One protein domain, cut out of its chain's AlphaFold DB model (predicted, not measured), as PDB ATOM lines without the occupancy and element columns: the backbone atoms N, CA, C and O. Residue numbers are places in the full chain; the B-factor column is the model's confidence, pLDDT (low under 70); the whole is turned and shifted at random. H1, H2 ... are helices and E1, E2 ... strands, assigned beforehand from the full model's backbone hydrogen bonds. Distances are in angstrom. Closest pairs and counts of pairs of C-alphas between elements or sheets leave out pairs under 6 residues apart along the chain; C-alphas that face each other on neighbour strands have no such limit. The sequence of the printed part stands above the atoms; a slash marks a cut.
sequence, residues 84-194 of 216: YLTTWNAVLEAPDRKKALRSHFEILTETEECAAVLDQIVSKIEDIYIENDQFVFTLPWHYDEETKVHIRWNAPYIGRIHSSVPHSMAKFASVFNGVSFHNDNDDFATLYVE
ATOM      1  N   TYR A  84     147.478 163.171  90.197       93.50
ATOM      2  CA  TYR A  84     146.972 163.049  91.569       93.50
ATOM      3  C   TYR A  84     147.047 161.610  92.101       93.50
ATOM      4  O   TYR A  84     147.356 161.421  93.277       93.50
ATOM      5  N   LEU A  85     146.872 160.602  91.235       95.06
ATOM      6  CA  LEU A  85     147.001 159.186  91.595       95.06
ATOM      7  C   LEU A  85     148.386 158.849  92.152       95.06
ATOM      8  O   LEU A  85     148.484 158.085  93.104       95.06
ATOM      9  N   THR A  86     149.455 159.464  91.638       94.94
ATOM     10  CA  THR A  86     150.810 159.293  92.186       94.94
ATOM     11  C   THR A  86     150.878 159.769  93.636       94.94
ATOM     12  O   THR A  86     151.515 159.139  94.475       94.94
ATOM     13  N   THR A  87     150.182 160.864  93.951       93.12
ATOM     14  CA  THR A  87     150.133 161.407  95.315       93.12
ATOM     15  C   THR A  87     149.317 160.503  96.237       93.12
ATOM     16  O   THR A  87     149.738 160.248  97.361       93.12
ATOM     17  N   TRP A  88     148.173 159.994  95.775       96.31
ATOM     18  CA  TRP A  88     147.341 159.083  96.564       96.31
ATOM     19  C   TRP A  88     148.027 157.732  96.791       96.31
ATOM     20  O   TRP A  88     148.068 157.256  97.922       96.31
ATOM     21  N   ASN A  89     148.655 157.156  95.764       96.69
ATOM     22  CA  ASN A  89     149.424 155.918  95.896       96.69
ATOM     23  C   ASN A  89     150.590 156.079  96.875       96.69
ATOM     24  O   ASN A  89     150.790 155.212  97.718       96.69
ATOM     25  N   ALA A  90     151.284 157.222  96.869       96.81
ATOM     26  CA  ALA A  90     152.323 157.495  97.862       96.81
ATOM     27  C   ALA A  90     151.788 157.487  99.311       96.81
ATOM     28  O   ALA A  90     152.511 157.099 100.226       96.81
ATOM     29  N   VAL A  91     150.525 157.878  99.537       96.62
ATOM     30  CA  VAL A  91     149.873 157.749 100.854       96.62
ATOM     31  C   VAL A  91     149.598 156.281 101.190       96.62
ATOM     32  O   VAL A  91     149.843 155.867 102.322       96.62
ATOM     33  N   LEU A  92     149.126 155.487 100.225       96.88
ATOM     34  CA  LEU A  92     148.841 154.055 100.407       96.88
ATOM     35  C   LEU A  92     150.102 153.207 100.631       96.88
ATOM     36  O   LEU A  92     150.070 152.209 101.353       96.88
ATOM     37  N   GLU A  93     151.218 153.596 100.025       97.19
ATOM     38  CA  GLU A  93     152.509 152.908 100.127       97.19
ATOM     39  C   GLU A  93     153.326 153.355 101.351       97.19
ATOM     40  O   GLU A  93     154.337 152.736 101.688       97.19
ATOM     41  N   ALA A  94     152.897 154.414 102.045       97.50
ATOM     42  CA  ALA A  94     153.598 154.922 103.212       97.50
ATOM     43  C   ALA A  94     153.592 153.902 104.373       97.50
ATOM     44  O   ALA A  94     152.545 153.319 104.669       97.50
ATOM     45  N   PRO A  95     154.713 153.751 105.114       95.75
ATOM     46  CA  PRO A  95     154.764 152.898 106.307       95.75
ATOM     47  C   PRO A  95     153.741 153.300 107.377       95.75
ATOM     48  O   PRO A  95     153.204 152.454 108.083       95.75
ATOM     49  N   ASP A  96     153.471 154.604 107.478       96.19
ATOM     50  CA  ASP A  96     152.429 155.177 108.325       96.19
ATOM     51  C   ASP A  96     151.421 155.918 107.439       96.19
ATOM     52  O   ASP A  96     151.543 157.120 107.171       96.19
ATOM     53  N   ARG A  97     150.427 155.166 106.953       95.25
ATOM     54  CA  ARG A  97     149.377 155.682 106.066       95.25
ATOM     55  C   ARG A  97     148.566 156.796 106.720       95.25
ATOM     56  O   ARG A  97     148.236 157.764 106.047       95.25
ATOM     57  N   LYS A  98     148.277 156.710 108.025       94.88
ATOM     58  CA  LYS A  98     147.503 157.734 108.750       94.88
ATOM     59  C   LYS A  98     148.263 159.050 108.822       94.88
ATOM     60  O   LYS A  98     147.690 160.105 108.559       94.88
ATOM     61  N   LYS A  99     149.564 159.004 109.112       95.75
ATOM     62  CA  LYS A  99     150.411 160.200 109.095       95.75
ATOM     63  C   LYS A  99     150.542 160.789 107.693       95.75
ATOM     64  O   LYS A  99     150.409 162.002 107.538       95.75
ATOM     65  N   ALA A 100     150.761 159.954 106.677       96.56
ATOM     66  CA  ALA A 100     150.817 160.410 105.289       96.56
ATOM     67  C   ALA A 100     149.488 161.047 104.849       96.56
ATOM     68  O   ALA A 100     149.482 162.113 104.233       96.56
ATOM     69  N   LEU A 101     148.363 160.451 105.251       94.88
ATOM     70  CA  LEU A 101     147.026 160.977 105.014       94.88
ATOM     71  C   LEU A 101     146.816 162.327 105.706       94.88
ATOM     72  O   LEU A 101     146.363 163.279 105.076       94.88
ATOM     73  N   ARG A 102     147.200 162.444 106.982       95.50
ATOM     74  CA  ARG A 102     147.159 163.710 107.724       95.50
ATOM     75  C   ARG A 102     147.896 164.802 106.958       95.50
ATOM     76  O   ARG A 102     147.332 165.876 106.761       95.50
ATOM     77  N   SER A 103     149.131 164.532 106.527       94.25
ATOM     78  CA  SER A 103     149.932 165.475 105.737       94.25
ATOM     79  C   SER A 103     149.266 165.836 104.410       94.25
ATOM     80  O   SER A 103     149.267 167.000 104.023       94.25
ATOM     81  N   HIS A 104     148.637 164.871 103.734       92.31
ATOM     82  CA  HIS A 104     147.895 165.127 102.499       92.31
ATOM     83  C   HIS A 104     146.749 166.138 102.702       92.31
ATOM     84  O   HIS A 104     146.510 166.992 101.847       92.31
ATOM     85  N   PHE A 105     146.090 166.100 103.865       91.00
ATOM     86  CA  PHE A 105     144.995 167.000 104.236       91.00
ATOM     87  C   PHE A 105     145.420 168.254 105.021       91.00
ATOM     88  O   PHE A 105     144.557 168.991 105.498       91.00
ATOM     89  N   GLU A 106     146.717 168.575 105.110       89.31
ATOM     90  CA  GLU A 106     147.217 169.780 105.804       89.31
ATOM     91  C   GLU A 106     146.603 171.081 105.249       89.31
ATOM     92  O   GLU A 106     146.456 172.080 105.947       89.31
ATOM     93  N   ILE A 107     146.129 171.074 104.000       84.69
ATOM     94  CA  ILE A 107     145.411 172.220 103.427       84.69
ATOM     95  C   ILE A 107     144.133 172.605 104.190       84.69
ATOM     96  O   ILE A 107     143.668 173.729 104.006       84.69
ATOM     97  N   LEU A 108     143.559 171.691 104.981       85.81
ATOM     98  CA  LEU A 108     142.332 171.893 105.753       85.81
ATOM     99  C   LEU A 108     142.608 172.415 107.168       85.81
ATOM    100  O   LEU A 108     141.667 172.727 107.888       85.81
ATOM    101  N   THR A 109     143.871 172.543 107.581       86.69
ATOM    102  CA  THR A 109     144.246 172.926 108.950       86.69
ATOM    103  C   THR A 109     144.546 174.417 109.068       86.69
ATOM    104  O   THR A 109     145.592 174.818 109.573       86.69
ATOM    105  N   GLU A 110     143.645 175.260 108.554       81.62
ATOM    106  CA  GLU A 110     143.829 176.721 108.577       81.62
ATOM    107  C   GLU A 110     143.798 177.306 110.003       81.62
ATOM    108  O   GLU A 110     144.359 178.376 110.237       81.62
ATOM    109  N   THR A 111     143.164 176.607 110.949       86.50
ATOM    110  CA  THR A 111     143.135 176.947 112.379       86.50
ATOM    111  C   THR A 111     143.521 175.738 113.233       86.50
ATOM    112  O   THR A 111     143.497 174.597 112.759       86.50
ATOM    113  N   GLU A 112     143.859 175.978 114.503       85.56
ATOM    114  CA  GLU A 112     144.171 174.912 115.464       85.56
ATOM    115  C   GLU A 112     142.970 173.983 115.692       85.56
ATOM    116  O   GLU A 112     143.134 172.768 115.783       85.56
ATOM    117  N   GLU A 113     141.749 174.524 115.697       90.56
ATOM    118  CA  GLU A 113     140.523 173.733 115.805       90.56
ATOM    119  C   GLU A 113     140.340 172.821 114.588       90.56
ATOM    120  O   GLU A 113     140.029 171.641 114.744       90.56
ATOM    121  N   CYS A 114     140.587 173.328 113.374       87.12
ATOM    122  CA  CYS A 114     140.545 172.508 112.164       87.12
ATOM    123  C   CYS A 114     141.611 171.404 112.184       87.12
ATOM    124  O   CYS A 114     141.334 170.273 111.781       87.12
ATOM    125  N   ALA A 115     142.815 171.712 112.679       89.81
ATOM    126  CA  ALA A 115     143.874 170.723 112.859       89.81
ATOM    127  C   ALA A 115     143.436 169.604 113.813       89.81
ATOM    128  O   ALA A 115     143.549 168.431 113.459       89.81
ATOM    129  N   ALA A 116     142.861 169.969 114.963       94.06
ATOM    130  CA  ALA A 116     142.378 169.025 115.964       94.06
ATOM    131  C   ALA A 116     141.219 168.155 115.454       94.06
ATOM    132  O   ALA A 116     141.166 166.961 115.751       94.06
ATOM    133  N   VAL A 117     140.293 168.726 114.675       94.44
ATOM    134  CA  VAL A 117     139.205 167.964 114.041       94.44
ATOM    135  C   VAL A 117     139.763 166.969 113.025       94.44
ATOM    136  O   VAL A 117     139.361 165.805 113.034       94.44
ATOM    137  N   LEU A 118     140.717 167.382 112.185       93.62
ATOM    138  CA  LEU A 118     141.345 166.480 111.222       93.62
ATOM    139  C   LEU A 118     142.090 165.335 111.921       93.62
ATOM    140  O   LEU A 118     141.942 164.185 111.513       93.62
ATOM    141  N   ASP A 119     142.824 165.618 112.997       95.44
ATOM    142  CA  ASP A 119     143.533 164.588 113.765       95.44
ATOM    143  C   ASP A 119     142.556 163.578 114.394       95.44
ATOM    144  O   ASP A 119     142.798 162.370 114.353       95.44
ATOM    145  N   GLN A 120     141.401 164.039 114.891       94.69
ATOM    146  CA  GLN A 120     140.345 163.153 115.391       94.69
ATOM    147  C   GLN A 120     139.771 162.259 114.288       94.69
ATOM    148  O   GLN A 120     139.599 161.059 114.507       94.69
ATOM    149  N   ILE A 121     139.497 162.813 113.103       93.00
ATOM    150  CA  ILE A 121     138.991 162.038 111.963       93.00
ATOM    151  C   ILE A 121     140.023 160.983 111.554       93.00
ATOM    152  O   ILE A 121     139.697 159.800 111.526       93.00
ATOM    153  N   VAL A 122     141.280 161.382 111.330       95.62
ATOM    154  CA  VAL A 122     142.371 160.477 110.929       95.62
ATOM    155  C   VAL A 122     142.595 159.366 111.957       95.62
ATOM    156  O   VAL A 122     142.867 158.224 111.582       95.62
ATOM    157  N   SER A 123     142.435 159.659 113.252       95.38
ATOM    158  CA  SER A 123     142.593 158.650 114.304       95.38
ATOM    159  C   SER A 123     141.596 157.489 114.164       95.38
ATOM    160  O   SER A 123     141.976 156.338 114.386       95.38
ATOM    161  N   LYS A 124     140.371 157.783 113.705       93.94
ATOM    162  CA  LYS A 124     139.256 156.836 113.560       93.94
ATOM    163  C   LYS A 124     139.237 156.074 112.238       93.94
ATOM    164  O   LYS A 124     138.464 155.134 112.118       93.94
ATOM    165  N   ILE A 125     140.048 156.465 111.257       95.31
ATOM    166  CA  ILE A 125     140.097 155.771 109.968       95.31
ATOM    167  C   ILE A 125     140.616 154.343 110.175       95.31
ATOM    168  O   ILE A 125     141.665 154.140 110.790       95.31
ATOM    169  N   GLU A 126     139.875 153.363 109.680       94.25
ATOM    170  CA  GLU A 126     140.215 151.941 109.740       94.25
ATOM    171  C   GLU A 126     140.941 151.496 108.472       94.25
ATOM    172  O   GLU A 126     141.915 150.750 108.563       94.25
ATOM    173  N   ASP A 127     140.518 152.009 107.314       94.75
ATOM    174  CA  ASP A 127     141.110 151.669 106.023       94.75
ATOM    175  C   ASP A 127     141.133 152.857 105.051       94.75
ATOM    176  O   ASP A 127     140.379 153.825 105.188       94.75
ATOM    177  N   ILE A 128     142.058 152.793 104.092       96.31
ATOM    178  CA  ILE A 128     142.322 153.819 103.084       96.31
ATOM    179  C   ILE A 128     142.587 153.109 101.758       96.31
ATOM    180  O   ILE A 128     143.525 152.315 101.662       96.31
ATOM    181  N   TYR A 129     141.822 153.440 100.721       96.31
ATOM    182  CA  TYR A 129     141.987 152.856  99.390       96.31
ATOM    183  C   TYR A 129     141.513 153.807  98.285       96.31
ATOM    184  O   TYR A 129     141.007 154.898  98.545       96.31
ATOM    185  N   ILE A 130     141.725 153.408  97.032       95.94
ATOM    186  CA  ILE A 130     141.249 154.128  95.849       95.94
ATOM    187  C   ILE A 130     140.248 153.234  95.125       95.94
ATOM    188  O   ILE A 130     140.531 152.066  94.869       95.94
ATOM    189  N   GLU A 131     139.096 153.788  94.769       94.06
ATOM    190  CA  GLU A 131     138.052 153.103  94.010       94.06
ATOM    191  C   GLU A 131     137.415 154.098  93.038       94.06
ATOM    192  O   GLU A 131     137.041 155.193  93.445       94.06
ATOM    193  N   ASN A 132     137.282 153.735  91.756       89.31
ATOM    194  CA  ASN A 132     136.610 154.556  90.735       89.31
ATOM    195  C   ASN A 132     137.083 156.031  90.687       89.31
ATOM    196  O   ASN A 132     136.261 156.944  90.638       89.31
ATOM    197  N   ASP A 133     138.400 156.272  90.726       88.69
ATOM    198  CA  ASP A 133     139.016 157.615  90.798       88.69
ATOM    199  C   ASP A 133     138.596 158.452  92.026       88.69
ATOM    200  O   ASP A 133     138.690 159.685  92.040       88.69
ATOM    201  N   GLN A 134     138.155 157.785  93.092       93.88
ATOM    202  CA  GLN A 134     137.872 158.386  94.388       93.88
ATOM    203  C   GLN A 134     138.860 157.885  95.431       93.88
ATOM    204  O   GLN A 134     139.223 156.708  95.452       93.88
ATOM    205  N   PHE A 135     139.268 158.781  96.322       96.31
ATOM    206  CA  PHE A 135     140.051 158.430  97.494       96.31
ATOM    207  C   PHE A 135     139.097 158.165  98.653       96.31
ATOM    208  O   PHE A 135     138.316 159.045  99.028       96.31
ATOM    209  N   VAL A 136     139.110 156.937  99.161       95.81
ATOM    210  CA  VAL A 136     138.090 156.426 100.074       95.81
ATOM    211  C   VAL A 136     138.695 156.136 101.437       95.81
ATOM    212  O   VAL A 136     139.774 155.546 101.543       95.81
ATOM    213  N   PHE A 137     137.983 156.561 102.481       94.81
ATOM    214  CA  PHE A 137     138.339 156.322 103.874       94.81
ATOM    215  C   PHE A 137     137.195 155.624 104.585       94.81
ATOM    216  O   PHE A 137     136.077 156.145 104.605       94.81
ATOM    217  N   THR A 138     137.507 154.502 105.217       95.00
ATOM    218  CA  THR A 138     136.552 153.733 106.010       95.00
ATOM    219  C   THR A 138     136.650 154.156 107.465       95.00
ATOM    220  O   THR A 138     137.740 154.179 108.040       95.00
ATOM    221  N   LEU A 139     135.516 154.492 108.070       93.19
ATOM    222  CA  LEU A 139     135.388 154.809 109.487       93.19
ATOM    223  C   LEU A 139     134.301 153.934 110.120       93.19
ATOM    224  O   LEU A 139     133.340 153.571 109.437       93.19
ATOM    225  N   PRO A 140     134.394 153.644 111.428       91.00
ATOM    226  CA  PRO A 140     133.293 153.026 112.145       91.00
ATOM    227  C   PRO A 140     132.105 153.988 112.205       91.00
ATOM    228  O   PRO A 140     132.274 155.197 112.419       91.00
ATOM    229  N   TRP A 141     130.895 153.453 112.064       83.44
ATOM    230  CA  TRP A 141     129.696 154.200 112.402       83.44
ATOM    231  C   TRP A 141     129.516 154.253 113.920       83.44
ATOM    232  O   TRP A 141     129.898 153.345 114.648       83.44
ATOM    233  N   HIS A 142     128.971 155.356 114.440       77.88
ATOM    234  CA  HIS A 142     128.829 155.495 115.895       77.88
ATOM    235  C   HIS A 142     127.707 154.605 116.458       77.88
ATOM    236  O   HIS A 142     127.704 154.323 117.659       77.88
ATOM    237  N   TYR A 143     126.721 154.258 115.626       76.94
ATOM    238  CA  TYR A 143     125.493 153.598 116.068       76.94
ATOM    239  C   TYR A 143     125.666 152.083 116.227       76.94
ATOM    240  O   TYR A 143     125.104 151.507 117.155       76.94
ATOM    241  N   ASP A 144     126.478 151.463 115.371       78.88
ATOM    242  CA  ASP A 144     126.818 150.045 115.427       78.88
ATOM    243  C   ASP A 144     128.202 149.792 114.803       78.88
ATOM    244  O   ASP A 144     128.689 150.578 113.992       78.88
ATOM    245  N   GLU A 145     128.863 148.716 115.238       72.69
ATOM    246  CA  GLU A 145     130.223 148.369 114.795       72.69
ATOM    247  C   GLU A 145     130.251 147.641 113.440       72.69
ATOM    248  O   GLU A 145     131.325 147.508 112.841       72.69
ATOM    249  N   GLU A 146     129.091 147.170 112.966       80.25
ATOM    250  CA  GLU A 146     128.947 146.405 111.723       80.25
ATOM    251  C   GLU A 146     128.924 147.322 110.499       80.25
ATOM    252  O   GLU A 146     129.592 147.032 109.510       80.25
ATOM    253  N   THR A 147     128.213 148.443 110.590       84.62
ATOM    254  CA  THR A 147     128.058 149.420 109.517       84.62
ATOM    255  C   THR A 147     129.266 150.338 109.485       84.62
ATOM    256  O   THR A 147     129.584 151.052 110.442       84.62
ATOM    257  N   LYS A 148     129.948 150.366 108.349       90.75
ATOM    258  CA  LYS A 148     131.026 151.313 108.088       90.75
ATOM    259  C   LYS A 148     130.512 152.524 107.334       90.75
ATOM    260  O   LYS A 148     129.538 152.468 106.583       90.75
ATOM    261  N   VAL A 149     131.209 153.636 107.536       92.69
ATOM    262  CA  VAL A 149     131.034 154.851 106.747       92.69
ATOM    263  C   VAL A 149     132.234 155.052 105.853       92.69
ATOM    264  O   VAL A 149     133.374 155.093 106.314       92.69
ATOM    265  N   HIS A 150     131.948 155.257 104.577       93.88
ATOM    266  CA  HIS A 150     132.912 155.531 103.530       93.88
ATOM    267  C   HIS A 150     132.856 157.010 103.186       93.88
ATOM    268  O   HIS A 150     131.876 157.497 102.613       93.88
ATOM    269  N   ILE A 151     133.917 157.737 103.529       94.25
ATOM    270  CA  ILE A 151     134.120 159.098 103.033       94.25
ATOM    271  C   ILE A 151     134.837 158.986 101.695       94.25
ATOM    272  O   ILE A 151     135.981 158.544 101.640       94.25
ATOM    273  N   ARG A 152     134.173 159.404 100.623       94.56
ATOM    274  CA  ARG A 152     134.672 159.317  99.251       94.56
ATOM    275  C   ARG A 152     134.996 160.711  98.743       94.56
ATOM    276  O   ARG A 152     134.116 161.561  98.608       94.56
ATOM    277  N   TRP A 153     136.264 160.954  98.456       94.38
ATOM    278  CA  TRP A 153     136.743 162.215  97.907       94.38
ATOM    279  C   TRP A 153     137.007 162.057  96.421       94.38
ATOM    280  O   TRP A 153     137.760 161.179  96.008       94.38
ATOM    281  N   ASN A 154     136.410 162.918  95.605       94.00
ATOM    282  CA  ASN A 154     136.615 162.847  94.163       94.00
ATOM    283  C   ASN A 154     138.003 163.364  93.776       94.00
ATOM    284  O   ASN A 154     138.521 164.303  94.395       94.00
ATOM    285  N   ALA A 155     138.533 162.827  92.674       93.81
ATOM    286  CA  ALA A 155     139.708 163.360  91.997       93.81
ATOM    287  C   ALA A 155     139.643 164.892  91.846       93.81
ATOM    288  O   ALA A 155     138.562 165.456  91.643       93.81
ATOM    289  N   PRO A 156     140.782 165.594  91.933       93.62
ATOM    290  CA  PRO A 156     140.808 167.040  91.802       93.62
ATOM    291  C   PRO A 156     140.294 167.494  90.434       93.62
ATOM    292  O   PRO A 156     140.408 166.801  89.422       93.62
ATOM    293  N   TYR A 157     139.760 168.711  90.376       92.38
ATOM    294  CA  TYR A 157     139.282 169.285  89.129       92.38
ATOM    295  C   TYR A 157     140.463 169.635  88.221       92.38
ATOM    296  O   TYR A 157     141.171 170.615  88.457       92.38
ATOM    297  N   ILE A 158     140.664 168.859  87.157       90.50
ATOM    298  CA  ILE A 158     141.690 169.129  86.147       90.50
ATOM    299  C   ILE A 158     141.110 170.100  85.115       90.50
ATOM    300  O   ILE A 158     140.268 169.741  84.292       90.50
ATOM    301  N   GLY A 159     141.559 171.352  85.159       85.56
ATOM    302  CA  GLY A 159     141.089 172.401  84.267       85.56
ATOM    303  C   GLY A 159     141.170 173.790  84.886       85.56
ATOM    304  O   GLY A 159     141.554 173.989  86.034       85.56
ATOM    305  N   ARG A 160     140.772 174.794  84.107       82.38
ATOM    306  CA  ARG A 160     140.802 176.201  84.520       82.38
ATOM    307  C   ARG A 160     139.628 176.524  85.451       82.38
ATOM    308  O   ARG A 160     138.517 176.729  84.971       82.38
ATOM    309  N   ILE A 161     139.875 176.635  86.760       80.75
ATOM    310  CA  ILE A 161     138.896 177.188  87.712       80.75
ATOM    311  C   ILE A 161     138.828 178.709  87.532       80.75
ATOM    312  O   ILE A 161     139.846 179.406  87.566       80.75
ATOM    313  N   HIS A 162     137.622 179.234  87.312       74.31
ATOM    314  CA  HIS A 162     137.420 180.661  87.076       74.31
ATOM    315  C   HIS A 162     137.765 181.496  88.320       74.31
ATOM    316  O   HIS A 162     137.465 181.110  89.449       74.31
ATOM    317  N   SER A 163     138.348 182.680  88.125       66.00
ATOM    318  CA  SER A 163     138.804 183.562  89.213       66.00
ATOM    319  C   SER A 163     137.681 184.167  90.064       66.00
ATOM    320  O   SER A 163     137.952 184.751  91.113       66.00
ATOM    321  N   SER A 164     136.424 184.049  89.627       65.50
ATOM    322  CA  SER A 164     135.259 184.441  90.431       65.50
ATOM    323  C   SER A 164     134.965 183.464  91.568       65.50
ATOM    324  O   SER A 164     134.292 183.852  92.520       65.50
ATOM    325  N   VAL A 165     135.439 182.216  91.480       72.56
ATOM    326  CA  VAL A 165     135.267 181.223  92.543       72.56
ATOM    327  C   VAL A 165     136.103 181.657  93.752       72.56
ATOM    328  O   VAL A 165     137.280 181.993  93.577       72.56
ATOM    329  N   PRO A 166     135.544 181.664  94.979       75.00
ATOM    330  CA  PRO A 166     136.315 181.968  96.179       75.00
ATOM    331  C   PRO A 166     137.581 181.114  96.245       75.00
ATOM    332  O   PRO A 166     137.534 179.907  96.034       75.00
ATOM    333  N   HIS A 167     138.725 181.726  96.554       73.94
ATOM    334  CA  HIS A 167     140.012 181.026  96.478       73.94
ATOM    335  C   HIS A 167     140.078 179.775  97.371       73.94
ATOM    336  O   HIS A 167     140.703 178.802  96.976       73.94
ATOM    337  N   SER A 168     139.419 179.769  98.537       75.94
ATOM    338  CA  SER A 168     139.320 178.573  99.391       75.94
ATOM    339  C   SER A 168     138.593 177.428  98.682       75.94
ATOM    340  O   SER A 168     139.096 176.311  98.666       75.94
ATOM    341  N   MET A 169     137.477 177.719  98.012       80.94
ATOM    342  CA  MET A 169     136.743 176.749  97.194       80.94
ATOM    343  C   MET A 169     137.570 176.283  95.988       80.94
ATOM    344  O   MET A 169     137.626 175.096  95.693       80.94
ATOM    345  N   ALA A 170     138.262 177.201  95.307       82.88
ATOM    346  CA  ALA A 170     139.126 176.855  94.180       82.88
ATOM    347  C   ALA A 170     140.324 175.988  94.611       82.88
ATOM    348  O   ALA A 170     140.698 175.060  93.898       82.88
ATOM    349  N   LYS A 171     140.903 176.260  95.789       83.88
ATOM    350  CA  LYS A 171     141.971 175.452  96.390       83.88
ATOM    351  C   LYS A 171     141.451 174.071  96.780       83.88
ATOM    352  O   LYS A 171     142.082 173.089  96.405       83.88
ATOM    353  N   PHE A 172     140.295 174.001  97.442       87.06
ATOM    354  CA  PHE A 172     139.615 172.742  97.746       87.06
ATOM    355  C   PHE A 172     139.431 171.915  96.473       87.06
ATOM    356  O   PHE A 172     140.040 170.861  96.369       87.06
ATOM    357  N   ALA A 173     138.752 172.454  95.454       90.62
ATOM    358  CA  ALA A 173     138.496 171.768  94.183       90.62
ATOM    359  C   ALA A 173     139.769 171.342  93.425       90.62
ATOM    360  O   ALA A 173     139.742 170.365  92.680       90.62
ATOM    361  N   SER A 174     140.887 172.057  93.601       89.75
ATOM    362  CA  SER A 174     142.178 171.689  93.000       89.75
ATOM    363  C   SER A 174     142.891 170.533  93.704       89.75
ATOM    364  O   SER A 174     143.814 169.961  93.136       89.75
ATOM    365  N   VAL A 175     142.492 170.178  94.923       89.25
ATOM    366  CA  VAL A 175     143.042 169.012  95.631       89.25
ATOM    367  C   VAL A 175     142.014 167.885  95.680       89.25
ATOM    368  O   VAL A 175     142.367 166.737  95.437       89.25
ATOM    369  N   PHE A 176     140.737 168.228  95.859       89.69
ATOM    370  CA  PHE A 176     139.616 167.300  95.839       89.69
ATOM    371  C   PHE A 176     138.346 167.957  95.296       89.69
ATOM    372  O   PHE A 176     137.928 169.016  95.767       89.69
ATOM    373  N   ASN A 177     137.684 167.325  94.331       92.19
ATOM    374  CA  ASN A 177     136.537 167.930  93.654       92.19
ATOM    375  C   ASN A 177     135.187 167.405  94.159       92.19
ATOM    376  O   ASN A 177     134.433 166.757  93.429       92.19
ATOM    377  N   GLY A 178     134.873 167.716  95.412       91.19
ATOM    378  CA  GLY A 178     133.660 167.249  96.084       91.19
ATOM    379  C   GLY A 178     133.910 166.028  96.964       91.19
ATOM    380  O   GLY A 178     134.942 165.360  96.857       91.19
ATOM    381  N   VAL A 179     132.962 165.775  97.861       93.06
ATOM    382  CA  VAL A 179     133.036 164.711  98.868       93.06
ATOM    383  C   VAL A 179     131.655 164.103  99.086       93.06
ATOM    384  O   VAL A 179     130.653 164.821  99.089       93.06
ATOM    385  N   SER A 180     131.597 162.789  99.270       93.12
ATOM    386  CA  SER A 180     130.381 162.074  99.638       93.12
ATOM    387  C   SER A 180     130.609 161.160 100.835       93.12
ATOM    388  O   SER A 180     131.723 160.708 101.092       93.12
ATOM    389  N   PHE A 181     129.543 160.922 101.587       92.88
ATOM    390  CA  PHE A 181     129.521 160.041 102.748       92.88
ATOM    391  C   PHE A 181     128.494 158.954 102.476       92.88
ATOM    392  O   PHE A 181     127.335 159.275 102.224       92.88
ATOM    393  N   HIS A 182     128.919 157.699 102.505       91.75
ATOM    394  CA  HIS A 182     128.063 156.535 102.286       91.75
ATOM    395  C   HIS A 182     128.139 155.647 103.520       91.75
ATOM    396  O   HIS A 182     129.238 155.442 104.030       91.75
ATOM    397  N   ASN A 183     127.014 155.116 103.989       88.75
ATOM    398  CA  ASN A 183     127.067 153.932 104.844       88.75
ATOM    399  C   ASN A 183     127.167 152.713 103.920       88.75
ATOM    400  O   ASN A 183     126.586 152.769 102.847       88.75
ATOM    401  N   ASP A 184     127.892 151.666 104.312       81.94
ATOM    402  CA  ASP A 184     128.199 150.456 103.518       81.94
ATOM    403  C   ASP A 184     127.441 150.262 102.186       81.94
ATOM    404  O   ASP A 184     127.734 150.948 101.211       81.94
ATOM    405  N   ASN A 185     126.514 149.304 102.104       68.44
ATOM    406  CA  ASN A 185     125.828 148.907 100.871       68.44
ATOM    407  C   ASN A 185     124.774 149.936 100.412       68.44
ATOM    408  O   ASN A 185     123.878 149.579  99.648       68.44
ATOM    409  N   ASP A 186     124.834 151.186 100.884       76.69
ATOM    410  CA  ASP A 186     123.933 152.224 100.405       76.69
ATOM    411  C   ASP A 186     124.396 152.715  99.028       76.69
ATOM    412  O   ASP A 186     125.443 153.355  98.862       76.69
ATOM    413  N   ASP A 187     123.536 152.498  98.035       71.75
ATOM    414  CA  ASP A 187     123.703 153.032  96.678       71.75
ATOM    415  C   ASP A 187     123.720 154.576  96.655       71.75
ATOM    416  O   ASP A 187     124.171 155.197  95.688       71.75
ATOM    417  N   PHE A 188     123.244 155.218  97.729       76.06
ATOM    418  CA  PHE A 188     123.103 156.665  97.841       76.06
ATOM    419  C   PHE A 188     123.956 157.249  98.965       76.06
ATOM    420  O   PHE A 188     124.042 156.717 100.067       76.06
ATOM    421  N   ALA A 189     124.541 158.415  98.693       83.12
ATOM    422  CA  ALA A 189     125.254 159.174  99.705       83.12
ATOM    423  C   ALA A 189     124.279 159.768 100.736       83.12
ATOM    424  O   ALA A 189     123.343 160.484 100.373       83.12
ATOM    425  N   THR A 190     124.566 159.573 102.019       86.06
ATOM    426  CA  THR A 190     123.875 160.227 103.141       86.06
ATOM    427  C   THR A 190     124.122 161.737 103.146       86.06
ATOM    428  O   THR A 190     123.250 162.529 103.502       86.06
ATOM    429  N   LEU A 191     125.322 162.154 102.733       87.31
ATOM    430  CA  LEU A 191     125.695 163.553 102.543       87.31
ATOM    431  C   LEU A 191     126.565 163.676 101.295       87.31
ATOM    432  O   LEU A 191     127.508 162.909 101.107       87.31
ATOM    433  N   TYR A 192     126.276 164.679 100.471       88.94
ATOM    434  CA  TYR A 192     127.013 164.953  99.246       88.94
ATOM    435  C   TYR A 192     127.323 166.443  99.128       88.94
ATOM    436  O   TYR A 192     126.421 167.282  99.158       88.94
ATOM    437  N   VAL A 193     128.603 166.767  98.966       88.38
ATOM    438  CA  VAL A 193     129.067 168.102  98.589       88.38
ATOM    439  C   VAL A 193     129.557 168.038  97.154       88.38
ATOM    440  O   VAL A 193     130.560 167.395  96.838       88.38
ATOM    441  N   GLU A 194     128.839 168.738  96.287       86.06
ATOM    442  CA  GLU A 194     129.115 168.754  94.863       86.06
ATOM    443  C   GLU A 194     130.409 169.508  94.526       86.06
ATOM    444  O   GLU A 194     130.661 170.615  95.010       86.06
TER     445      GLU A 194
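AT A GLANCE: This is residues 84 to 194 of the 216 residues of the protein "WGR domain protein" of Leptospira borgpetersenii serovar Pomona str. 200901868 (UniProt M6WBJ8). A twisted wall of five antiparallel strands has three helices, H1, H2 and H3, in a zigzag row by its E1 and E2 side; H1 lies over E1, while H2 and H3 only graze the sheet. A fourth helix, H4, sits past the ends of E3 and E4, reached by a long loop, residues 155 to 166. The 111 printed residues hold four named helices and five named strands, in the order H1 H2 H3 E1 E2 E3 H4 E4 E5; the sheet's order is E1 E2 E3 E4 E5, and the class is mixed, helices and strands. The whole is compact, with a radius of gyration of the C-alphas of 14.4 A and spans of 44 by 32 by 29 A.

IN THESE COORDINATES: Start with the sheet at C-alpha 127, (141.110, 151.669, 106.023), where E1, residues 127 to 131, sets out for 12.5 A. E2, residues 134 to 140, covers 19.1 A, and E3, residues 148 to 154, 18.9 A. Look on to E4, residues 178 to 183, 17.2 A, and E5, residues 191 to 194, 9.9 A, ending at C-alpha 194, (129.115, 168.754, 94.863). Find H1, residues 84 to 92, 12.7 A, from C-alpha 84 at (146.972, 163.049, 91.569). H2 is residues 97 to 104, 10.2 A; H3, residues 112 to 124, 18.8 A; H4, residues 167 to 175, 12.4 A.

HOW THE PARTS SIT: E1, E2 and E3 form a meander, each strand the antiparallel neighbour of the one before. Look for N 129 and O 136 at 3.1 A between E1 and E2, and N 137 and O 151 at 2.9 A between E2 and E3. E3 and E4 bring N 152 and O 180 to 2.8 A; the hairpin E4 and E5 brings N 181 and O 191 to 2.9 A. H1 is on the sheet over E1, at a height of 9.1 A, and runs along the strands, at 24 degrees to E1 on the local plane. H1 and H2 are a helical hairpin: they touch, Val 91 and Ala 100 having the closest C-alphas at 5.3 A, and run opposite ways at 36 degrees, only just a steep tilt. H2 and H3 are another: residues 118 to 123 of H3 touch H2, the closest C-alphas being Lys 98 and Val 122 at 6.2 A, at a shallow tilt of 28 degrees, opposite ways. H4 only grazes the sheet, with residues 172 to 175. In these four helices every O i to N i+4 pair is within hydrogen-bond range.

THE WHOLE: The two C-alphas farthest apart are those of Glu 146 and Ser 163, at 44.5 A. The printed part has no cut, and its one long link joins E3 to H4. Its mean pLDDT is 89.0; residues 163 to 164 and 185 are under 70.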